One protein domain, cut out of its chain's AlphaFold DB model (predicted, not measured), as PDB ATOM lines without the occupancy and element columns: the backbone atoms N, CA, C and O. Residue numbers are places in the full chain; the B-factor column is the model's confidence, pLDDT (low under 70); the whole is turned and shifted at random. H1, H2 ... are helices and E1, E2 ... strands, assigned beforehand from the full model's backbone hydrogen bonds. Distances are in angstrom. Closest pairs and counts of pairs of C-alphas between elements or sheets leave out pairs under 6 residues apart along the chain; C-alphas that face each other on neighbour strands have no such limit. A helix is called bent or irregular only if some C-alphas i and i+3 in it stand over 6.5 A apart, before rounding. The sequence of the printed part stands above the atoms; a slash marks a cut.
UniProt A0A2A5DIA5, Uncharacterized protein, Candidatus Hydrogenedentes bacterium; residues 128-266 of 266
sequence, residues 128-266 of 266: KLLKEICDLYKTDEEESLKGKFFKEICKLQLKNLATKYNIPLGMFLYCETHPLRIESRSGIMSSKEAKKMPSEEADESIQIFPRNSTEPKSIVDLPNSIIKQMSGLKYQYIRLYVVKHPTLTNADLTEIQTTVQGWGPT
ATOM      1  N   LYS A 128      96.945 150.275 143.570       96.69
ATOM      2  CA  LYS A 128      97.055 149.162 142.629       96.69
ATOM      3  C   LYS A 128      98.497 148.666 142.598       96.69
ATOM      4  O   LYS A 128      99.411 149.433 142.311       96.69
ATOM      5  N   LEU A 129      98.700 147.375 142.859       97.38
ATOM      6  CA  LEU A 129     100.008 146.734 142.712       97.38
ATOM      7  C   LEU A 129     100.404 146.691 141.233       97.38
ATOM      8  O   LEU A 129      99.704 146.072 140.430       97.38
ATOM      9  N   LEU A 130     101.532 147.316 140.901       96.94
ATOM     10  CA  LEU A 130     102.106 147.312 139.558       96.94
ATOM     11  C   LEU A 130     103.080 146.152 139.378       96.94
ATOM     12  O   LEU A 130     102.968 145.409 138.405       96.94
ATOM     13  N   LYS A 131     103.999 145.966 140.333       96.12
ATOM     14  CA  LYS A 131     104.964 144.861 140.330       96.12
ATOM     15  C   LYS A 131     105.385 144.472 141.740       96.12
ATOM     16  O   LYS A 131     105.488 145.319 142.623       96.12
ATOM     17  N   GLU A 132     105.627 143.179 141.919       95.81
ATOM     18  CA  GLU A 132     106.196 142.576 143.119       95.81
ATOM     19  C   GLU A 132     107.447 141.792 142.715       95.81
ATOM     20  O   GLU A 132     107.403 140.971 141.802       95.81
ATOM     21  N   ILE A 133     108.550 142.059 143.404       94.75
ATOM     22  CA  ILE A 133     109.753 141.238 143.422       94.75
ATOM     23  C   ILE A 133     109.770 140.512 144.761       94.75
ATOM     24  O   ILE A 133     109.606 141.113 145.824       94.75
ATOM     25  N   CYS A 134     109.965 139.206 144.690       92.56
ATOM     26  CA  CYS A 134     110.109 138.328 145.832       92.56
ATOM     27  C   CYS A 134     111.475 137.659 145.710       92.56
ATOM     28  O   CYS A 134     111.744 137.026 144.687       92.56
ATOM     29  N   ASP A 135     112.311 137.780 146.739       92.44
ATOM     30  CA  ASP A 135     113.650 137.200 146.720       92.44
ATOM     31  C   ASP A 135     113.974 136.438 148.008       92.44
ATOM     32  O   ASP A 135     113.517 136.794 149.099       92.44
ATOM     33  N   LEU A 136     114.757 135.373 147.851       92.56
ATOM     34  CA  LEU A 136     115.295 134.550 148.928       92.56
ATOM     35  C   LEU A 136     116.801 134.462 148.718       92.56
ATOM     36  O   LEU A 136     117.264 133.821 147.777       92.56
ATOM     37  N   TYR A 137     117.550 135.099 149.602       91.44
ATOM     38  CA  TYR A 137     118.976 135.324 149.422       91.44
ATOM     39  C   TYR A 137     119.726 135.086 150.728       91.44
ATOM     40  O   TYR A 137     119.113 134.904 151.784       91.44
ATOM     41  N   LYS A 138     121.053 134.991 150.677       89.00
ATOM     42  CA  LYS A 138     121.824 134.598 151.859       89.00
ATOM     43  C   LYS A 138     122.012 135.756 152.843       89.00
ATOM     44  O   LYS A 138     121.945 136.930 152.494       89.00
ATOM     45  N   THR A 139     122.241 135.429 154.112       81.38
ATOM     46  CA  THR A 139     122.378 136.431 155.179       81.38
ATOM     47  C   THR A 139     123.654 137.276 155.073       81.38
ATOM     48  O   THR A 139     123.647 138.411 155.555       81.38
ATOM     49  N   ASP A 140     124.710 136.752 154.452       82.81
ATOM     50  CA  ASP A 140     125.969 137.453 154.158       82.81
ATOM     51  C   ASP A 140     125.833 138.499 153.043       82.81
ATOM     52  O   ASP A 140     126.646 139.413 152.957       82.81
ATOM     53  N   GLU A 141     124.776 138.423 152.239       83.75
ATOM     54  CA  GLU A 141     124.431 139.469 151.283       83.75
ATOM     55  C   GLU A 141     123.687 140.614 151.999       83.75
ATOM     56  O   GLU A 141     122.752 140.395 152.788       83.75
ATOM     57  N   GLU A 142     124.109 141.856 151.744       81.44
ATOM     58  CA  GLU A 142     123.513 143.055 152.352       81.44
ATOM     59  C   GLU A 142     122.065 143.265 151.887       81.44
ATOM     60  O   GLU A 142     121.170 143.474 152.710       81.44
ATOM     61  N   GLU A 143     121.820 143.135 150.582       83.31
ATOM     62  CA  GLU A 143     120.532 143.390 149.935       83.31
ATOM     63  C   GLU A 143     120.245 142.386 148.808       83.31
ATOM     64  O   GLU A 143     121.159 141.793 148.236       83.31
ATOM     65  N   SER A 144     118.966 142.231 148.459       87.31
ATOM     66  CA  SER A 144     118.542 141.441 147.298       87.31
ATOM     67  C   SER A 144     119.078 142.053 145.997       87.31
ATOM     68  O   SER A 144     118.782 143.206 145.677       87.31
ATOM     69  N   LEU A 145     119.793 141.265 145.186       88.56
ATOM     70  CA  LEU A 145     120.259 141.693 143.859       88.56
ATOM     71  C   LEU A 145     119.093 142.052 142.926       88.56
ATOM     72  O   LEU A 145     119.132 143.088 142.253       88.56
ATOM     73  N   LYS A 146     118.037 141.222 142.910       91.25
ATOM     74  CA  LYS A 146     116.815 141.502 142.134       91.25
ATOM     75  C   LYS A 146     116.170 142.808 142.601       91.25
ATOM     76  O   LYS A 146     115.753 143.626 141.779       91.25
ATOM     77  N   GLY A 147     116.138 143.013 143.914       90.94
ATOM     78  CA  GLY A 147     115.626 144.207 144.561       90.94
ATOM     79  C   GLY A 147     116.382 145.476 144.203       90.94
ATOM     80  O   GLY A 147     115.777 146.445 143.746       90.94
ATOM     81  N   LYS A 148     117.711 145.447 144.334       91.38
ATOM     82  CA  LYS A 148     118.605 146.548 143.966       91.38
ATOM     83  C   LYS A 148     118.399 146.963 142.513       91.38
ATOM     84  O   LYS A 148     118.200 148.140 142.228       91.38
ATOM     85  N   PHE A 149     118.387 145.999 141.594       92.62
ATOM     86  CA  PHE A 149     118.186 146.284 140.174       92.62
ATOM     87  C   PHE A 149     116.820 146.927 139.905       92.62
ATOM     88  O   PHE A 149     116.728 147.933 139.200       92.62
ATOM     89  N   PHE A 150     115.756 146.393 140.511       94.56
ATOM     90  CA  PHE A 150     114.416 146.952 140.367       94.56
ATOM     91  C   PHE A 150     114.308 148.375 140.941       94.56
ATOM     92  O   PHE A 150     113.695 149.245 140.319       94.56
ATOM     93  N   LYS A 151     114.955 148.644 142.082       93.56
ATOM     94  CA  LYS A 151     115.040 149.973 142.701       93.56
ATOM     95  C   LYS A 151     115.701 150.994 141.778       93.56
ATOM     96  O   LYS A 151     115.177 152.097 141.620       93.56
ATOM     97  N   GLU A 152     116.815 150.631 141.147       94.12
ATOM     98  CA  GLU A 152     117.506 151.516 140.205       94.12
ATOM     99  C   GLU A 152     116.667 151.782 138.949       94.12
ATOM    100  O   GLU A 152     116.547 152.935 138.533       94.12
ATOM    101  N   ILE A 153     115.981 150.772 138.399       95.00
ATOM    102  CA  ILE A 153     115.045 151.003 137.285       95.00
ATOM    103  C   ILE A 153     113.920 151.953 137.699       95.00
ATOM    104  O   ILE A 153     113.607 152.882 136.954       95.00
ATOM    105  N   CYS A 154     113.338 151.770 138.888       95.12
ATOM    106  CA  CYS A 154     112.292 152.659 139.386       95.12
ATOM    107  C   CYS A 154     112.776 154.114 139.445       95.12
ATOM    108  O   CYS A 154     112.081 155.006 138.962       95.12
ATOM    109  N   LYS A 155     113.987 154.365 139.961       94.00
ATOM    110  CA  LYS A 155     114.575 155.717 139.998       94.00
ATOM    111  C   LYS A 155     114.714 156.337 138.605       94.00
ATOM    112  O   LYS A 155     114.466 157.530 138.448       94.00
ATOM    113  N   LEU A 156     115.099 155.540 137.609       93.81
ATOM    114  CA  LEU A 156     115.333 156.012 136.244       93.81
ATOM    115  C   LEU A 156     114.035 156.230 135.456       93.81
ATOM    116  O   LEU A 156     113.929 157.190 134.696       93.81
ATOM    117  N   GLN A 157     113.050 155.342 135.610       95.94
ATOM    118  CA  GLN A 157     111.904 155.270 134.701       95.94
ATOM    119  C   GLN A 157     110.604 155.847 135.272       95.94
ATOM    120  O   GLN A 157     109.763 156.299 134.492       95.94
ATOM    121  N   LEU A 158     110.435 155.914 136.601       96.12
ATOM    122  CA  LEU A 158     109.186 156.402 137.204       96.12
ATOM    123  C   LEU A 158     108.872 157.848 136.836       96.12
ATOM    124  O   LEU A 158     107.712 158.169 136.607       96.12
ATOM    125  N   LYS A 159     109.883 158.717 136.733       95.88
ATOM    126  CA  LYS A 159     109.665 160.119 136.349       95.88
ATOM    127  C   LYS A 159     109.083 160.230 134.938       95.88
ATOM    128  O   LYS A 159     108.145 160.989 134.726       95.88
ATOM    129  N   ASN A 160     109.596 159.443 133.994       95.56
ATOM    130  CA  ASN A 160     109.095 159.428 132.619       95.56
ATOM    131  C   ASN A 160     107.674 158.860 132.558       95.56
ATOM    132  O   ASN A 160     106.827 159.395 131.846       95.56
ATOM    133  N   LEU A 161     107.408 157.811 133.340       95.38
ATOM    134  CA  LEU A 161     106.085 157.205 133.443       95.38
ATOM    135  C   LEU A 161     105.061 158.185 134.039       95.38
ATOM    136  O   LEU A 161     103.978 158.348 133.489       95.38
ATOM    137  N   ALA A 162     105.434 158.891 135.108       95.56
ATOM    138  CA  ALA A 162     104.615 159.916 135.750       95.56
ATOM    139  C   ALA A 162     104.239 161.043 134.776       95.56
ATOM    140  O   ALA A 162     103.064 161.390 134.655       95.56
ATOM    141  N   THR A 163     105.215 161.551 134.016       95.44
ATOM    142  CA  THR A 163     104.982 162.572 132.984       95.44
ATOM    143  C   THR A 163     104.091 162.054 131.853       95.44
ATOM    144  O   THR A 163     103.177 162.762 131.443       95.44
ATOM    145  N   LYS A 164     104.313 160.821 131.366       95.31
ATOM    146  CA  LYS A 164     103.527 160.225 130.266       95.31
ATOM    147  C   LYS A 164     102.032 160.163 130.594       95.31
ATOM    148  O   LYS A 164     101.220 160.461 129.727       95.31
ATOM    149  N   TYR A 165     101.681 159.794 131.826       94.19
ATOM    150  CA  TYR A 165     100.287 159.632 132.261       94.19
ATOM    151  C   TYR A 165      99.735 160.826 133.047       94.19
ATOM    152  O   TYR A 165      98.637 160.745 133.593       94.19
ATOM    153  N   ASN A 166     100.482 161.934 133.109       93.44
ATOM    154  CA  ASN A 166     100.109 163.140 133.844       93.44
ATOM    155  C   ASN A 166      99.637 162.838 135.281       93.44
ATOM    156  O   ASN A 166      98.531 163.203 135.691       93.44
ATOM    157  N   ILE A 167     100.471 162.111 136.027       93.94
ATOM    158  CA  ILE A 167     100.251 161.808 137.443       93.94
ATOM    159  C   ILE A 167     101.436 162.290 138.277       93.94
ATOM    160  O   ILE A 167     102.583 162.152 137.843       93.94
ATOM    161  N   PRO A 168     101.204 162.828 139.489       94.12
ATOM    162  CA  PRO A 168     102.298 163.203 140.372       94.12
ATOM    163  C   PRO A 168     103.188 162.000 140.694       94.12
ATOM    164  O   PRO A 168     102.696 160.916 141.015       94.12
ATOM    165  N   LEU A 169     104.510 162.194 140.668       94.56
ATOM    166  CA  LEU A 169     105.474 161.127 140.967       94.56
ATOM    167  C   LEU A 169     105.222 160.497 142.347       94.56
ATOM    168  O   LEU A 169     105.402 159.294 142.514       94.56
ATOM    169  N   GLY A 170     104.761 161.282 143.323       94.06
ATOM    170  CA  GLY A 170     104.440 160.781 144.653       94.06
ATOM    171  C   GLY A 170     103.213 159.881 144.755       94.06
ATOM    172  O   GLY A 170     102.973 159.347 145.834       94.06
ATOM    173  N   MET A 171     102.463 159.687 143.666       95.44
ATOM    174  CA  MET A 171     101.408 158.673 143.574       95.44
ATOM    175  C   MET A 171     101.956 157.272 143.312       95.44
ATOM    176  O   MET A 171     101.224 156.296 143.473       95.44
ATOM    177  N   PHE A 172     103.237 157.144 142.960       97.31
ATOM    178  CA  PHE A 172     103.922 155.860 142.924       97.31
ATOM    179  C   PHE A 172     104.521 155.541 144.290       97.31
ATOM    180  O   PHE A 172     105.314 156.307 144.836       97.31
ATOM    181  N   LEU A 173     104.157 154.381 144.831       97.56
ATOM    182  CA  LEU A 173     104.571 153.953 146.162       97.56
ATOM    183  C   LEU A 173     105.544 152.787 146.035       97.56
ATOM    184  O   LEU A 173     105.144 151.664 145.724       97.56
ATOM    185  N   TYR A 174     106.826 153.064 146.258       96.88
ATOM    186  CA  TYR A 174     107.852 152.034 146.374       96.88
ATOM    187  C   TYR A 174     107.903 151.552 147.823       96.88
ATOM    188  O   TYR A 174     108.180 152.334 148.728       96.88
ATOM    189  N   CYS A 175     107.639 150.267 148.028       95.88
ATOM    190  CA  CYS A 175     107.553 149.646 149.339       95.88
ATOM    191  C   CYS A 175     108.518 148.462 149.418       95.88
ATOM    192  O   CYS A 175     108.473 147.553 148.589       95.88
ATOM    193  N   GLU A 176     109.366 148.459 150.437       94.25
ATOM    194  CA  GLU A 176     110.350 147.414 150.697       94.25
ATOM    195  C   GLU A 176     110.120 146.875 152.111       94.25
ATOM    196  O   GLU A 176     110.090 147.642 153.074       94.25
ATOM    197  N   THR A 177     109.907 145.565 152.246       91.94
ATOM    198  CA  THR A 177     109.757 144.952 153.571       91.94
ATOM    199  C   THR A 177     111.116 144.821 154.239       91.94
ATOM    200  O   THR A 177     112.130 144.611 153.570       91.94
ATOM    201  N   HIS A 178     111.138 144.827 155.570       88.31
ATOM    202  CA  HIS A 178     112.317 144.351 156.284       88.31
ATOM    203  C   HIS A 178     112.618 142.892 155.890       88.31
ATOM    204  O   HIS A 178     111.678 142.096 155.770       88.31
ATOM    205  N   PRO A 179     113.892 142.522 155.662       89.06
ATOM    206  CA  PRO A 179     114.255 141.148 155.345       89.06
ATOM    207  C   PRO A 179     113.843 140.190 156.467       89.06
ATOM    208  O   PRO A 179     114.335 140.266 157.594       89.06
ATOM    209  N   LEU A 180     112.943 139.268 156.146       87.75
ATOM    210  CA  LEU A 180     112.432 138.253 157.051       87.75
ATOM    211  C   LEU A 180     113.442 137.115 157.185       87.75
ATOM    212  O   LEU A 180     113.845 136.506 156.194       87.75
ATOM    213  N   ARG A 181     113.785 136.780 158.424       85.88
ATOM    214  CA  ARG A 181     114.544 135.577 158.778       85.88
ATOM    215  C   ARG A 181     113.643 134.650 159.585       85.88
ATOM    216  O   ARG A 181     112.758 135.121 160.297       85.88
ATOM    217  N   ILE A 182     113.858 133.340 159.478       80.81
ATOM    218  CA  ILE A 182     113.118 132.364 160.301       80.81
ATOM    219  C   ILE A 182     113.529 132.472 161.771       80.81
ATOM    220  O   ILE A 182     112.691 132.342 162.659       80.81
ATOM    221  N   GLU A 183     114.798 132.780 162.014       73.75
ATOM    222  CA  GLU A 183     115.316 133.141 163.323       73.75
ATOM    223  C   GLU A 183     116.360 134.255 163.163       73.75
ATOM    224  O   GLU A 183     117.144 134.256 162.206       73.75
ATOM    225  N   SER A 184     116.359 135.225 164.077       54.75
ATOM    226  CA  SER A 184     117.443 136.187 164.215       54.75
ATOM    227  C   SER A 184     118.620 135.518 164.927       54.75
ATOM    228  O   SER A 184     118.587 135.257 166.121       54.75
ATOM    229  N   ARG A 185     119.733 135.330 164.214       52.16
ATOM    230  CA  ARG A 185     120.991 135.789 164.810       52.16
ATOM    231  C   ARG A 185     120.967 137.297 164.659       52.16
ATOM    232  O   ARG A 185     120.838 137.762 163.518       52.16
ATOM    233  N   SER A 186     121.042 138.044 165.757       39.62
ATOM    234  CA  SER A 186     121.417 139.462 165.750       39.62
ATOM    235  C   SER A 186     122.544 139.600 164.722       39.62
ATOM    236  O   SER A 186     123.533 138.866 164.762       39.62
ATOM    237  N   GLY A 187     122.282 140.364 163.660       37.53
ATOM    238  CA  GLY A 187     122.841 140.143 162.323       37.53
ATOM    239  C   GLY A 187     124.325 140.452 162.128       37.53
ATOM    240  O   GLY A 187     124.677 140.847 161.025       37.53
ATOM    241  N   ILE A 188     125.173 140.295 163.145       33.41
ATOM    242  CA  ILE A 188     126.568 140.748 163.134       33.41
ATOM    243  C   ILE A 188     127.577 139.638 163.486       33.41
ATOM    244  O   ILE A 188     128.759 139.828 163.233       33.41
ATOM    245  N   MET A 189     127.191 138.466 164.010       36.69
ATOM    246  CA  MET A 189     128.191 137.607 164.676       36.69
ATOM    247  C   MET A 189     128.261 136.138 164.246       36.69
ATOM    248  O   MET A 189     127.265 135.415 164.145       36.69
ATOM    249  N   SER A 190     129.498 135.665 164.068       44.22
ATOM    250  CA  SER A 190     129.843 134.248 163.960       44.22
ATOM    251  C   SER A 190     129.648 133.524 165.303       44.22
ATOM    252  O   SER A 190     129.715 134.127 166.376       44.22
ATOM    253  N   SER A 191     129.491 132.193 165.286       45.19
ATOM    254  CA  SER A 191     129.334 131.367 166.504       45.19
ATOM    255  C   SER A 191     130.487 131.495 167.523       45.19
ATOM    256  O   SER A 191     130.370 131.019 168.651       45.19
ATOM    257  N   LYS A 192     131.624 132.092 167.133       43.50
ATOM    258  CA  LYS A 192     132.767 132.369 168.018       43.50
ATOM    259  C   LYS A 192     132.680 133.739 168.700       43.50
ATOM    260  O   LYS A 192     133.244 133.890 169.780       43.50
ATOM    261  N   GLU A 193     131.987 134.703 168.103       42.03
ATOM    262  CA  GLU A 193     131.822 136.065 168.631       42.03
ATOM    263  C   GLU A 193     130.624 136.158 169.581       42.03
ATOM    264  O   GLU A 193     130.740 136.783 170.630       42.03
ATOM    265  N   ALA A 194     129.554 135.397 169.318       44.03
ATOM    266  CA  ALA A 194     128.389 135.295 170.206       44.03
ATOM    267  C   ALA A 194     128.730 134.762 171.616       44.03
ATOM    268  O   ALA A 194     128.036 135.044 172.583       44.03
ATOM    269  N   LYS A 195     129.837 134.016 171.763       47.56
ATOM    270  CA  LYS A 195     130.328 133.523 173.066       47.56
ATOM    271  C   LYS A 195     131.037 134.585 173.915       47.56
ATOM    272  O   LYS A 195     131.417 134.277 175.041       47.56
ATOM    273  N   LYS A 196     131.297 135.777 173.368       44.12
ATOM    274  CA  LYS A 196     132.085 136.838 174.019       44.12
ATOM    275  C   LYS A 196     131.257 138.050 174.460       44.12
ATOM    276  O   LYS A 196     131.839 138.963 175.039       44.12
ATOM    277  N   MET A 197     129.951 138.081 174.196       39.44
ATOM    278  CA  MET A 197     129.075 139.190 174.585       39.44
ATOM    279  C   MET A 197     128.337 138.930 175.912       39.44
ATOM    280  O   MET A 197     128.187 137.768 176.302       39.44
ATOM    281  N   PRO A 198     127.892 139.996 176.612       41.41
ATOM    282  CA  PRO A 198     126.983 139.891 177.754       41.41
ATOM    283  C   PRO A 198     125.713 139.122 177.360       41.41
ATOM    284  O   PRO A 198     125.256 139.223 176.223       41.41
ATOM    285  N   SER A 199     125.162 138.342 178.289       50.09
ATOM    286  CA  SER A 199     124.166 137.290 178.030       50.09
ATOM    287  C   SER A 199     122.870 137.738 177.342       50.09
ATOM    288  O   SER A 199     122.211 136.903 176.741       50.09
ATOM    289  N   GLU A 200     122.520 139.024 177.368       45.44
ATOM    290  CA  GLU A 200     121.196 139.513 176.951       45.44
ATOM    291  C   GLU A 200     120.947 139.485 175.429       45.44
ATOM    292  O   GLU A 200     119.815 139.273 175.006       45.44
ATOM    293  N   GLU A 201     121.976 139.616 174.582       39.06
ATOM    294  CA  GLU A 201     121.805 139.584 173.111       39.06
ATOM    295  C   GLU A 201     121.986 138.181 172.497       39.06
ATOM    296  O   GLU A 201     121.680 137.964 171.322       39.06
ATOM    297  N   ALA A 202     122.462 137.210 173.286       45.69
ATOM    298  CA  ALA A 202     122.580 135.806 172.882       45.69
ATOM    299  C   ALA A 202     121.258 135.018 173.050       45.69
ATOM    300  O   ALA A 202     121.145 133.885 172.567       45.69
ATOM    301  N   ASP A 203     120.260 135.627 173.699       51.47
ATOM    302  CA  ASP A 203     119.083 134.966 174.276       51.47
ATOM    303  C   ASP A 203     117.826 134.942 173.380       51.47
ATOM    304  O   ASP A 203     116.808 134.368 173.760       51.47
ATOM    305  N   GLU A 204     117.860 135.485 172.157       64.75
ATOM    306  CA  GLU A 204     116.655 135.523 171.300       64.75
ATOM    307  C   GLU A 204     116.359 134.217 170.538       64.75
ATOM    308  O   GLU A 204     115.275 134.054 169.968       64.75
ATOM    309  N   SER A 205     117.311 133.278 170.502       79.31
ATOM    310  CA  SER A 205     117.157 132.012 169.772       79.31
ATOM    311  C   SER A 205     116.467 130.939 170.615       79.31
ATOM    312  O   SER A 205     116.679 130.852 171.827       79.31
ATOM    313  N   ILE A 206     115.663 130.074 169.983       89.19
ATOM    314  CA  ILE A 206     114.991 128.996 170.726       89.19
ATOM    315  C   ILE A 206     116.041 128.013 171.241       89.19
ATOM    316  O   ILE A 206     116.760 127.374 170.471       89.19
ATOM    317  N   GLN A 207     116.074 127.838 172.558       93.19
ATOM    318  CA  GLN A 207     116.977 126.920 173.233       93.19
ATOM    319  C   GLN A 207     116.370 125.517 173.339       93.19
ATOM    320  O   GLN A 207     115.218 125.349 173.742       93.19
ATOM    321  N   ILE A 208     117.154 124.489 173.020       94.44
ATOM    322  CA  ILE A 208     116.777 123.076 173.121       94.44
ATOM    323  C   ILE A 208     117.758 122.365 174.047       94.44
ATOM    324  O   ILE A 208     118.960 122.409 173.812       94.44
ATOM    325  N   PHE A 209     117.260 121.648 175.050       94.94
ATOM    326  CA  PHE A 209     118.044 120.765 175.911       94.94
ATOM    327  C   PHE A 209     118.272 119.421 175.210       94.94
ATOM    328  O   PHE A 209     117.310 118.656 175.053       94.94
ATOM    329  N   PRO A 210     119.505 119.096 174.767       91.56
ATOM    330  CA  PRO A 210     119.810 117.781 174.213       91.56
ATOM    331  C   PRO A 210     119.559 116.670 175.239       91.56
ATOM    332  O   PRO A 210     119.597 116.899 176.448       91.56
ATOM    333  N   ARG A 211     119.345 115.435 174.766       87.94
ATOM    334  CA  ARG A 211     119.209 114.281 175.669       87.94
ATOM    335  C   ARG A 211     120.439 114.193 176.578       87.94
ATOM    336  O   ARG A 211     121.560 114.211 176.079       87.94
ATOM    337  N   ASN A 212     120.203 114.070 177.882       85.38
ATOM    338  CA  ASN A 212     121.230 113.938 178.923       85.38
ATOM    339  C   ASN A 212     122.173 115.148 179.067       85.38
ATOM    340  O   ASN A 212     123.265 115.004 179.606       85.38
ATOM    341  N   SER A 213     121.768 116.330 178.595       88.31
ATOM    342  CA  SER A 213     122.506 117.580 178.792       88.31
ATOM    343  C   SER A 213     121.705 118.524 179.681       88.31
ATOM    344  O   SER A 213     120.519 118.752 179.443       88.31
ATOM    345  N   THR A 214     122.360 119.090 180.690       84.25
ATOM    346  CA  THR A 214     121.819 120.168 181.533       84.25
ATOM    347  C   THR A 214     122.021 121.546 180.907       84.25
ATOM    348  O   THR A 214     121.386 122.508 181.323       84.25
ATOM    349  N   GLU A 215     122.869 121.634 179.881       90.25
ATOM    350  CA  GLU A 215     123.106 122.855 179.121       90.25
ATOM    351  C   GLU A 215     122.297 122.828 177.815       90.25
ATOM    352  O   GLU A 215     122.384 121.839 177.062       90.25
ATOM    353  N   PRO A 216     121.502 123.874 177.529       91.38
ATOM    354  CA  PRO A 216     120.781 123.981 176.274       91.38
ATOM    355  C   PRO A 216     121.711 124.331 175.105       91.38
ATOM    356  O   PRO A 216     122.842 124.786 175.272       91.38
ATOM    357  N   LYS A 217     121.216 124.105 173.889       90.56
ATOM    358  CA  LYS A 217     121.828 124.561 172.640       90.56
ATOM    359  C   LYS A 217     120.785 125.278 171.798       90.56
ATOM    360  O   LYS A 217     119.635 124.840 171.747       90.56
ATOM    361  N   SER A 218     121.213 126.303 171.074       89.94
ATOM    362  CA  SER A 218     120.356 126.999 170.122       89.94
ATOM    363  C   SER A 218     119.858 126.050 169.025       89.94
ATOM    364  O   SER A 218     120.607 125.204 168.521       89.94
ATOM    365  N   ILE A 219     118.593 126.201 168.632       90.38
ATOM    366  CA  ILE A 219     117.944 125.391 167.597       90.38
ATOM    367  C   ILE A 219     118.660 125.481 166.241       90.38
ATOM    368  O   ILE A 219     118.622 124.515 165.476       90.38
ATOM    369  N   VAL A 220     119.358 126.584 165.950       88.06
ATOM    370  CA  VAL A 220     120.158 126.747 164.720       88.06
ATOM    371  C   VAL A 220     121.502 126.035 164.751       88.06
ATOM    372  O   VAL A 220     122.104 125.817 163.703       88.06
ATOM    373  N   ASP A 221     121.992 125.636 165.923       87.62
ATOM    374  CA  ASP A 221     123.253 124.900 166.026       87.62
ATOM    375  C   ASP A 221     123.041 123.379 165.979       87.62
ATOM    376  O   ASP A 221     123.987 122.618 165.727       87.62
ATOM    377  N   LEU A 222     121.800 122.916 166.158       88.94
ATOM    378  CA  LEU A 222     121.464 121.497 166.133       88.94
ATOM    379  C   LEU A 222     121.628 120.903 164.721       88.94
ATOM    380  O   LEU A 222     121.037 121.398 163.764       88.94
ATOM    381  N   PRO A 223     122.404 119.816 164.556       87.00
ATOM    382  CA  PRO A 223     122.684 119.239 163.239       87.00
ATOM    383  C   PRO A 223     121.445 118.643 162.561       87.00
ATOM    384  O   PRO A 223     121.382 118.606 161.339       87.00
ATOM    385  N   ASN A 224     120.471 118.194 163.348       89.25
ATOM    386  CA  ASN A 224     119.224 117.588 162.891       89.25
ATOM    387  C   ASN A 224     118.051 118.581 162.830       89.25
ATOM    388  O   ASN A 224     116.912 118.138 162.724       89.25
ATOM    389  N   SER A 225     118.317 119.886 162.946       90.94
ATOM    390  CA  SER A 225     117.299 120.935 162.877       90.94
ATOM    391  C   SER A 225     117.152 121.460 161.452       90.94
ATOM    392  O   SER A 225     118.145 121.817 160.812       90.94
ATOM    393  N   ILE A 226     115.918 121.566 160.955       91.00
ATOM    394  CA  ILE A 226     115.644 122.209 159.660       91.00
ATOM    395  C   ILE A 226     115.940 123.713 159.715       91.00
ATOM    396  O   ILE A 226     116.387 124.303 158.731       91.00
ATOM    397  N   ILE A 227     115.770 124.327 160.889       90.88
ATOM    398  CA  ILE A 227     115.968 125.765 161.102       90.88
ATOM    399  C   ILE A 227     117.426 126.147 160.854       90.88
ATOM    400  O   ILE A 227     117.679 127.190 160.263       90.88
ATOM    401  N   LYS A 228     118.380 125.266 161.184       88.31
ATOM    402  CA  LYS A 228     119.803 125.449 160.859       88.31
ATOM    403  C   LYS A 228     120.057 125.653 159.364       88.31
ATOM    404  O   LYS A 228     120.911 126.450 158.987       88.31
ATOM    405  N   GLN A 229     119.344 124.922 158.507       86.38
ATOM    406  CA  GLN A 229     119.505 125.045 157.054       86.38
ATOM    407  C   GLN A 229     118.910 126.358 156.539       86.38
ATOM    408  O   GLN A 229     119.407 126.939 155.579       86.38
ATOM    409  N   MET A 230     117.854 126.842 157.193       87.94
ATOM    410  CA  MET A 230     117.108 128.019 156.755       87.94
ATOM    411  C   MET A 230     117.587 129.330 157.395       87.94
ATOM    412  O   MET A 230     117.328 130.398 156.849       87.94
ATOM    413  N   SER A 231     118.302 129.286 158.523       84.25
ATOM    414  CA  SER A 231     118.769 130.477 159.254       84.25
ATOM    415  C   SER A 231     119.787 131.315 158.478       84.25
ATOM    416  O   SER A 231     119.994 132.490 158.778       84.25
ATOM    417  N   GLY A 232     120.430 130.719 157.472       84.69
ATOM    418  CA  GLY A 232     121.330 131.412 156.555       84.69
ATOM    419  C   GLY A 232     120.620 132.215 155.463       84.69
ATOM    420  O   GLY A 232     121.312 132.777 154.619       84.69
ATOM    421  N   LEU A 233     119.284 132.251 155.449       89.50
ATOM    422  CA  LEU A 233     118.494 132.870 154.390       89.50
ATOM    423  C   LEU A 233     117.662 134.050 154.907       89.50
ATOM    424  O   LEU A 233     117.102 134.029 156.006       89.50
ATOM    425  N   LYS A 234     117.542 135.065 154.054       90.25
ATOM    426  CA  LYS A 234     116.677 136.233 154.181       90.25
ATOM    427  C   LYS A 234     115.643 136.200 153.072       90.25
ATOM    428  O   LYS A 234     115.958 135.909 151.923       90.25
ATOM    429  N   TYR A 235     114.414 136.538 153.419       91.50
ATOM    430  CA  TYR A 235     113.311 136.643 152.485       91.50
ATOM    431  C   TYR A 235     112.788 138.074 152.447       91.50
ATOM    432  O   TYR A 235     112.539 138.657 153.499       91.50
ATOM    433  N   GLN A 236     112.586 138.645 151.263       93.31
ATOM    434  CA  GLN A 236     112.155 140.037 151.144       93.31
ATOM    435  C   GLN A 236     111.148 140.230 150.011       93.31
ATOM    436  O   GLN A 236     111.270 139.627 148.942       93.31
ATOM    437  N   TYR A 237     110.170 141.105 150.251       94.56
ATOM    438  CA  TYR A 237     109.300 141.650 149.219       94.56
ATOM    439  C   TYR A 237     109.695 143.083 148.889       94.56
ATOM    440  O   TYR A 237     109.880 143.918 149.776       94.56
ATOM    441  N   ILE A 238     109.719 143.379 147.596       95.56
ATOM    442  CA  ILE A 238     109.812 144.735 147.072       95.56
ATOM    443  C   ILE A 238     108.649 144.939 146.120       95.56
ATOM    444  O   ILE A 238     108.402 144.124 145.235       95.56
ATOM    445  N   ARG A 239     107.895 146.013 146.318       96.88
ATOM    446  CA  ARG A 239     106.647 146.258 145.605       96.88
ATOM    447  C   ARG A 239     106.574 147.690 145.134       96.88
ATOM    448  O   ARG A 239     106.968 148.612 145.841       96.88
ATOM    449  N   LEU A 240     106.016 147.860 143.946       97.88
ATOM    450  CA  LEU A 240     105.654 149.156 143.408       97.88
ATOM    451  C   LEU A 240     104.141 149.204 143.235       97.88
ATOM    452  O   LEU A 240     103.557 148.334 142.583       97.88
ATOM    453  N   TYR A 241     103.522 150.232 143.800       98.25
ATOM    454  CA  TYR A 241     102.100 150.510 143.654       98.25
ATOM    455  C   TYR A 241     101.866 151.857 142.982       98.25
ATOM    456  O   TYR A 241     102.760 152.703 142.940       98.25
ATOM    457  N   VAL A 242     100.636 152.072 142.522       97.50
ATOM    458  CA  VAL A 242     100.137 153.386 142.117       97.50
ATOM    459  C   VAL A 242      98.821 153.697 142.820       97.50
ATOM    460  O   VAL A 242      97.915 152.861 142.890       97.50
ATOM    461  N   VAL A 243      98.730 154.902 143.371       96.88
ATOM    462  CA  VAL A 243      97.500 155.462 143.933       96.88
ATOM    463  C   VAL A 243      96.571 155.843 142.785       96.88
ATOM    464  O   VAL A 243      97.003 156.409 141.780       96.88
ATOM    465  N   LYS A 244      95.282 155.524 142.917       91.06
ATOM    466  CA  LYS A 244      94.282 155.889 141.915       91.06
ATOM    467  C   LYS A 244      94.187 157.412 141.824       91.06
ATOM    468  O   LYS A 244      93.932 158.081 142.821       91.06
ATOM    469  N   HIS A 245      94.360 157.937 140.618       91.38
ATOM    470  CA  HIS A 245      94.290 159.363 140.329       91.38
ATOM    471  C   HIS A 245      93.173 159.622 139.306       91.38
ATOM    472  O   HIS A 245      92.986 158.782 138.425       91.38
ATOM    473  N   PRO A 246      92.434 160.748 139.367       88.12
ATOM    474  CA  PRO A 246      91.328 161.016 138.439       88.12
ATOM    475  C   PRO A 246      91.720 161.038 136.958       88.12
ATOM    476  O   PRO A 246      90.875 160.800 136.102       88.12
ATOM    477  N   THR A 247      92.987 161.321 136.653       88.38
ATOM    478  CA  THR A 247      93.508 161.314 135.275       88.38
ATOM    479  C   THR A 247      93.766 159.910 134.731       88.38
ATOM    480  O   THR A 247      93.968 159.773 133.530       88.38
ATOM    481  N   LEU A 248      93.759 158.875 135.579       90.81
ATOM    482  CA  LEU A 248      94.021 157.498 135.169       90.81
ATOM    483  C   LEU A 248      92.726 156.758 134.854       90.81
ATOM    484  O   LEU A 248      91.879 156.539 135.724       90.81
ATOM    485  N   THR A 249      92.617 156.279 133.620       91.88
ATOM    486  CA  THR A 249      91.606 155.295 133.243       91.88
ATOM    487  C   THR A 249      92.054 153.873 133.610       91.88
ATOM    488  O   THR A 249      93.225 153.597 133.885       91.88
ATOM    489  N   ASN A 250      91.124 152.915 133.580       89.62
ATOM    490  CA  ASN A 250      91.464 151.497 133.769       89.62
ATOM    491  C   ASN A 250      92.390 150.957 132.661       89.62
ATOM    492  O   ASN A 250      93.180 150.042 132.913       89.62
ATOM    493  N   ALA A 251      92.299 151.514 131.450       92.50
ATOM    494  CA  ALA A 251      93.191 151.174 130.348       92.50
ATOM    495  C   ALA A 251      94.620 151.648 130.647       92.50
ATOM    496  O   ALA A 251      95.549 150.844 130.556       92.50
ATOM    497  N   ASP A 252      94.775 152.887 131.128       94.31
ATOM    498  CA  ASP A 252      96.076 153.437 131.529       94.31
ATOM    499  C   ASP A 252      96.716 152.593 132.632       94.31
ATOM    500  O   ASP A 252      97.879 152.218 132.534       94.31
ATOM    501  N   LEU A 253      95.945 152.211 133.658       92.69
ATOM    502  CA  LEU A 253      96.440 151.343 134.733       92.69
ATOM    503  C   LEU A 253      96.946 149.992 134.211       92.69
ATOM    504  O   LEU A 253      97.947 149.475 134.708       92.69
ATOM    505  N   THR A 254      96.275 149.427 133.206       93.69
ATOM    506  CA  THR A 254      96.665 148.151 132.594       93.69
ATOM    507  C   THR A 254      97.944 148.298 131.761       93.69
ATOM    508  O   THR A 254      98.821 147.430 131.814       93.69
ATOM    509  N   GLU A 255      98.099 149.408 131.038       95.12
ATOM    510  CA  GLU A 255      99.309 149.703 130.262       95.12
ATOM    511  C   GLU A 255     100.508 150.008 131.173       95.12
ATOM    512  O   GLU A 255     101.599 149.469 130.969       95.12
ATOM    513  N   ILE A 256     100.301 150.806 132.227       95.56
ATOM    514  CA  ILE A 256     101.292 151.075 133.276       95.56
ATOM    515  C   ILE A 256     101.738 149.754 133.902       95.56
ATOM    516  O   ILE A 256     102.937 149.495 134.001       95.56
ATOM    517  N   GLN A 257     100.790 148.895 134.288       95.06
ATOM    518  CA  GLN A 257     101.105 147.594 134.869       95.06
ATOM    519  C   GLN A 257     101.926 146.744 133.893       95.06
ATOM    520  O   GLN A 257     102.976 146.242 134.278       95.06
ATOM    521  N   THR A 258     101.518 146.642 132.626       94.62
ATOM    522  CA  THR A 258     102.263 145.901 131.591       94.62
ATOM    523  C   THR A 258     103.684 146.441 131.407       94.62
ATOM    524  O   THR A 258     104.640 145.670 131.361       94.62
ATOM    525  N   THR A 259     103.836 147.766 131.374       95.00
ATOM    526  CA  THR A 259     105.136 148.434 131.222       95.00
ATOM    527  C   THR A 259     106.060 148.099 132.391       95.00
ATOM    528  O   THR A 259     107.188 147.656 132.187       95.00
ATOM    529  N   VAL A 260     105.566 148.252 133.623       95.12
ATOM    530  CA  VAL A 260     106.341 148.007 134.846       95.12
ATOM    531  C   VAL A 260     106.629 146.518 135.045       95.12
ATOM    532  O   VAL A 260     107.684 146.165 135.567       95.12
ATOM    533  N   GLN A 261     105.754 145.616 134.591       92.62
ATOM    534  CA  GLN A 261     106.031 144.176 134.603       92.62
ATOM    535  C   GLN A 261     107.293 143.824 133.801       92.62
ATOM    536  O   GLN A 261     108.047 142.950 134.230       92.62
ATOM    537  N   GLY A 262     107.601 144.578 132.739       90.38
ATOM    538  CA  GLY A 262     108.850 144.461 131.981       90.38
ATOM    539  C   GLY A 262     110.107 145.002 132.683       90.38
ATOM    540  O   GLY A 262     111.207 144.846 132.162       90.38
ATOM    541  N   TRP A 263     109.988 145.645 133.850       91.44
ATOM    542  CA  TRP A 263     111.126 146.247 134.559       91.44
ATOM    543  C   TRP A 263     111.805 145.253 135.488       91.44
ATOM    544  O   TRP A 263     111.237 144.895 136.516       91.44
ATOM    545  N   GLY A 264     113.040 144.853 135.215       76.00
ATOM    546  CA  GLY A 264     113.769 143.964 136.121       76.00
ATOM    547  C   GLY A 264     113.756 142.494 135.704       76.00
ATOM    548  O   GLY A 264     113.007 142.123 134.802       76.00
ATOM    549  N   PRO A 265     114.581 141.653 136.353       67.88
ATOM    550  CA  PRO A 265     114.616 140.220 136.090       67.88
ATOM    551  C   PRO A 265     113.281 139.562 136.460       67.88
ATOM    552  O   PRO A 265     112.619 139.980 137.416       67.88
ATOM    553  N   THR A 266     112.906 138.539 135.690       56.28
ATOM    554  CA  THR A 266     111.776 137.647 135.974       56.28
ATOM    555  C   THR A 266     112.030 136.729 137.173       56.28
ATOM    556  O   THR A 266     113.200 136.485 137.575       56.28
TER     557      THR A 266
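This is residues 128 to 266 of the 266 residues of an uncharacterized protein of Candidatus Hydrogenedentes bacterium (UniProt A0A2A5DIA5). A long, narrow sheet of three antiparallel strands, E1, E4 and E2, is covered on one face by two helices, H1 and H3, and has no named helix on its other face. Beyond the end of the sheet where E4 begins, a head of mostly loops, with the small strand E3 and the short helix H2, makes the rod longer; residues 195 to 200 stick out from it. The printed part has 139 residues with three named helices and four named strands, in the order E1 H1 E2 E3 H2 E4 H3. The class is mixed, helices and strands, with 66 of the 139 residues in named elements, which is under half. The whole is only just extended, close to loose, with a radius of gyration of the C-alphas of 21.6 A and spans of 69 by 26 by 24 A.

E1, residues 128 to 138, is the antiparallel neighbour of E4, residues 233 to 242, with N 133 and O 238 2.8 A apart, within hydrogen-bond range. E2, residues 172 to 176, is antiparallel on the other side of E4, with N 175 and O 239 2.8 A apart. H1, residues 145 to 164, and H3, residues 250 to 261, lie on the same face of this sheet, two layers in which helices cover one face. H1 has a height over the sheet of 9.7 A and runs along the strands, over E4 and, with 3 C-alphas, only just over E2. Its closest C-alpha to E4 is that of Gly 147, 6.4 A from that of Ile 238. H1 has a kink of 43 degrees near residue 157 and is irregular, with C-alphas 156 and 159 7.0 A apart. H3 has a height of 9.0 A and runs along the strands over E1; the closest C-alphas of the two, Leu 130 and Gln 257, are 4.8 A apart. H1 and H3 are close but not clearly touching: their closest C-alphas, Leu 161 and Ile 256, are 7.8 A apart. They run opposite ways at a shallow tilt of 35.0 degrees, only just short of steep. E1, H1 and E2 form a split strand-helix-strand unit, two strands running the same way with E4 between them, and its crossover is right-handed. H2, residues 226 to 230, is not on the sheet, and E3, residues 207 to 209, pairs with no named strand; residues 207 to 208 of E3 pair antiparallel with residues 217 to 218. In H2 and H3 each O i to N i+4 pair is within hydrogen-bond range; in H1, 14 of 16 are.

E1 begins at C-alpha 128, (97.055, 149.162, 142.629), and is 30.2 A long. H1 is 28.4 A long, E2 13.2 A, E3 6.8 A and H2 6.7 A. E4 is 30.1 A long, and H3, 16.3 A long, ends at C-alpha 261, (106.031, 144.176, 134.603).

The C-alphas farthest apart, Asn 212 and Thr 247, are 70.1 A apart. The printed part has no cut. The links E2 to E3, 30 residues, and E3 to H2, 16 residues, are long. Residues 184 to 204 and 265 to 266 have a pLDDT under 70; the mean of the printed part is 84.0.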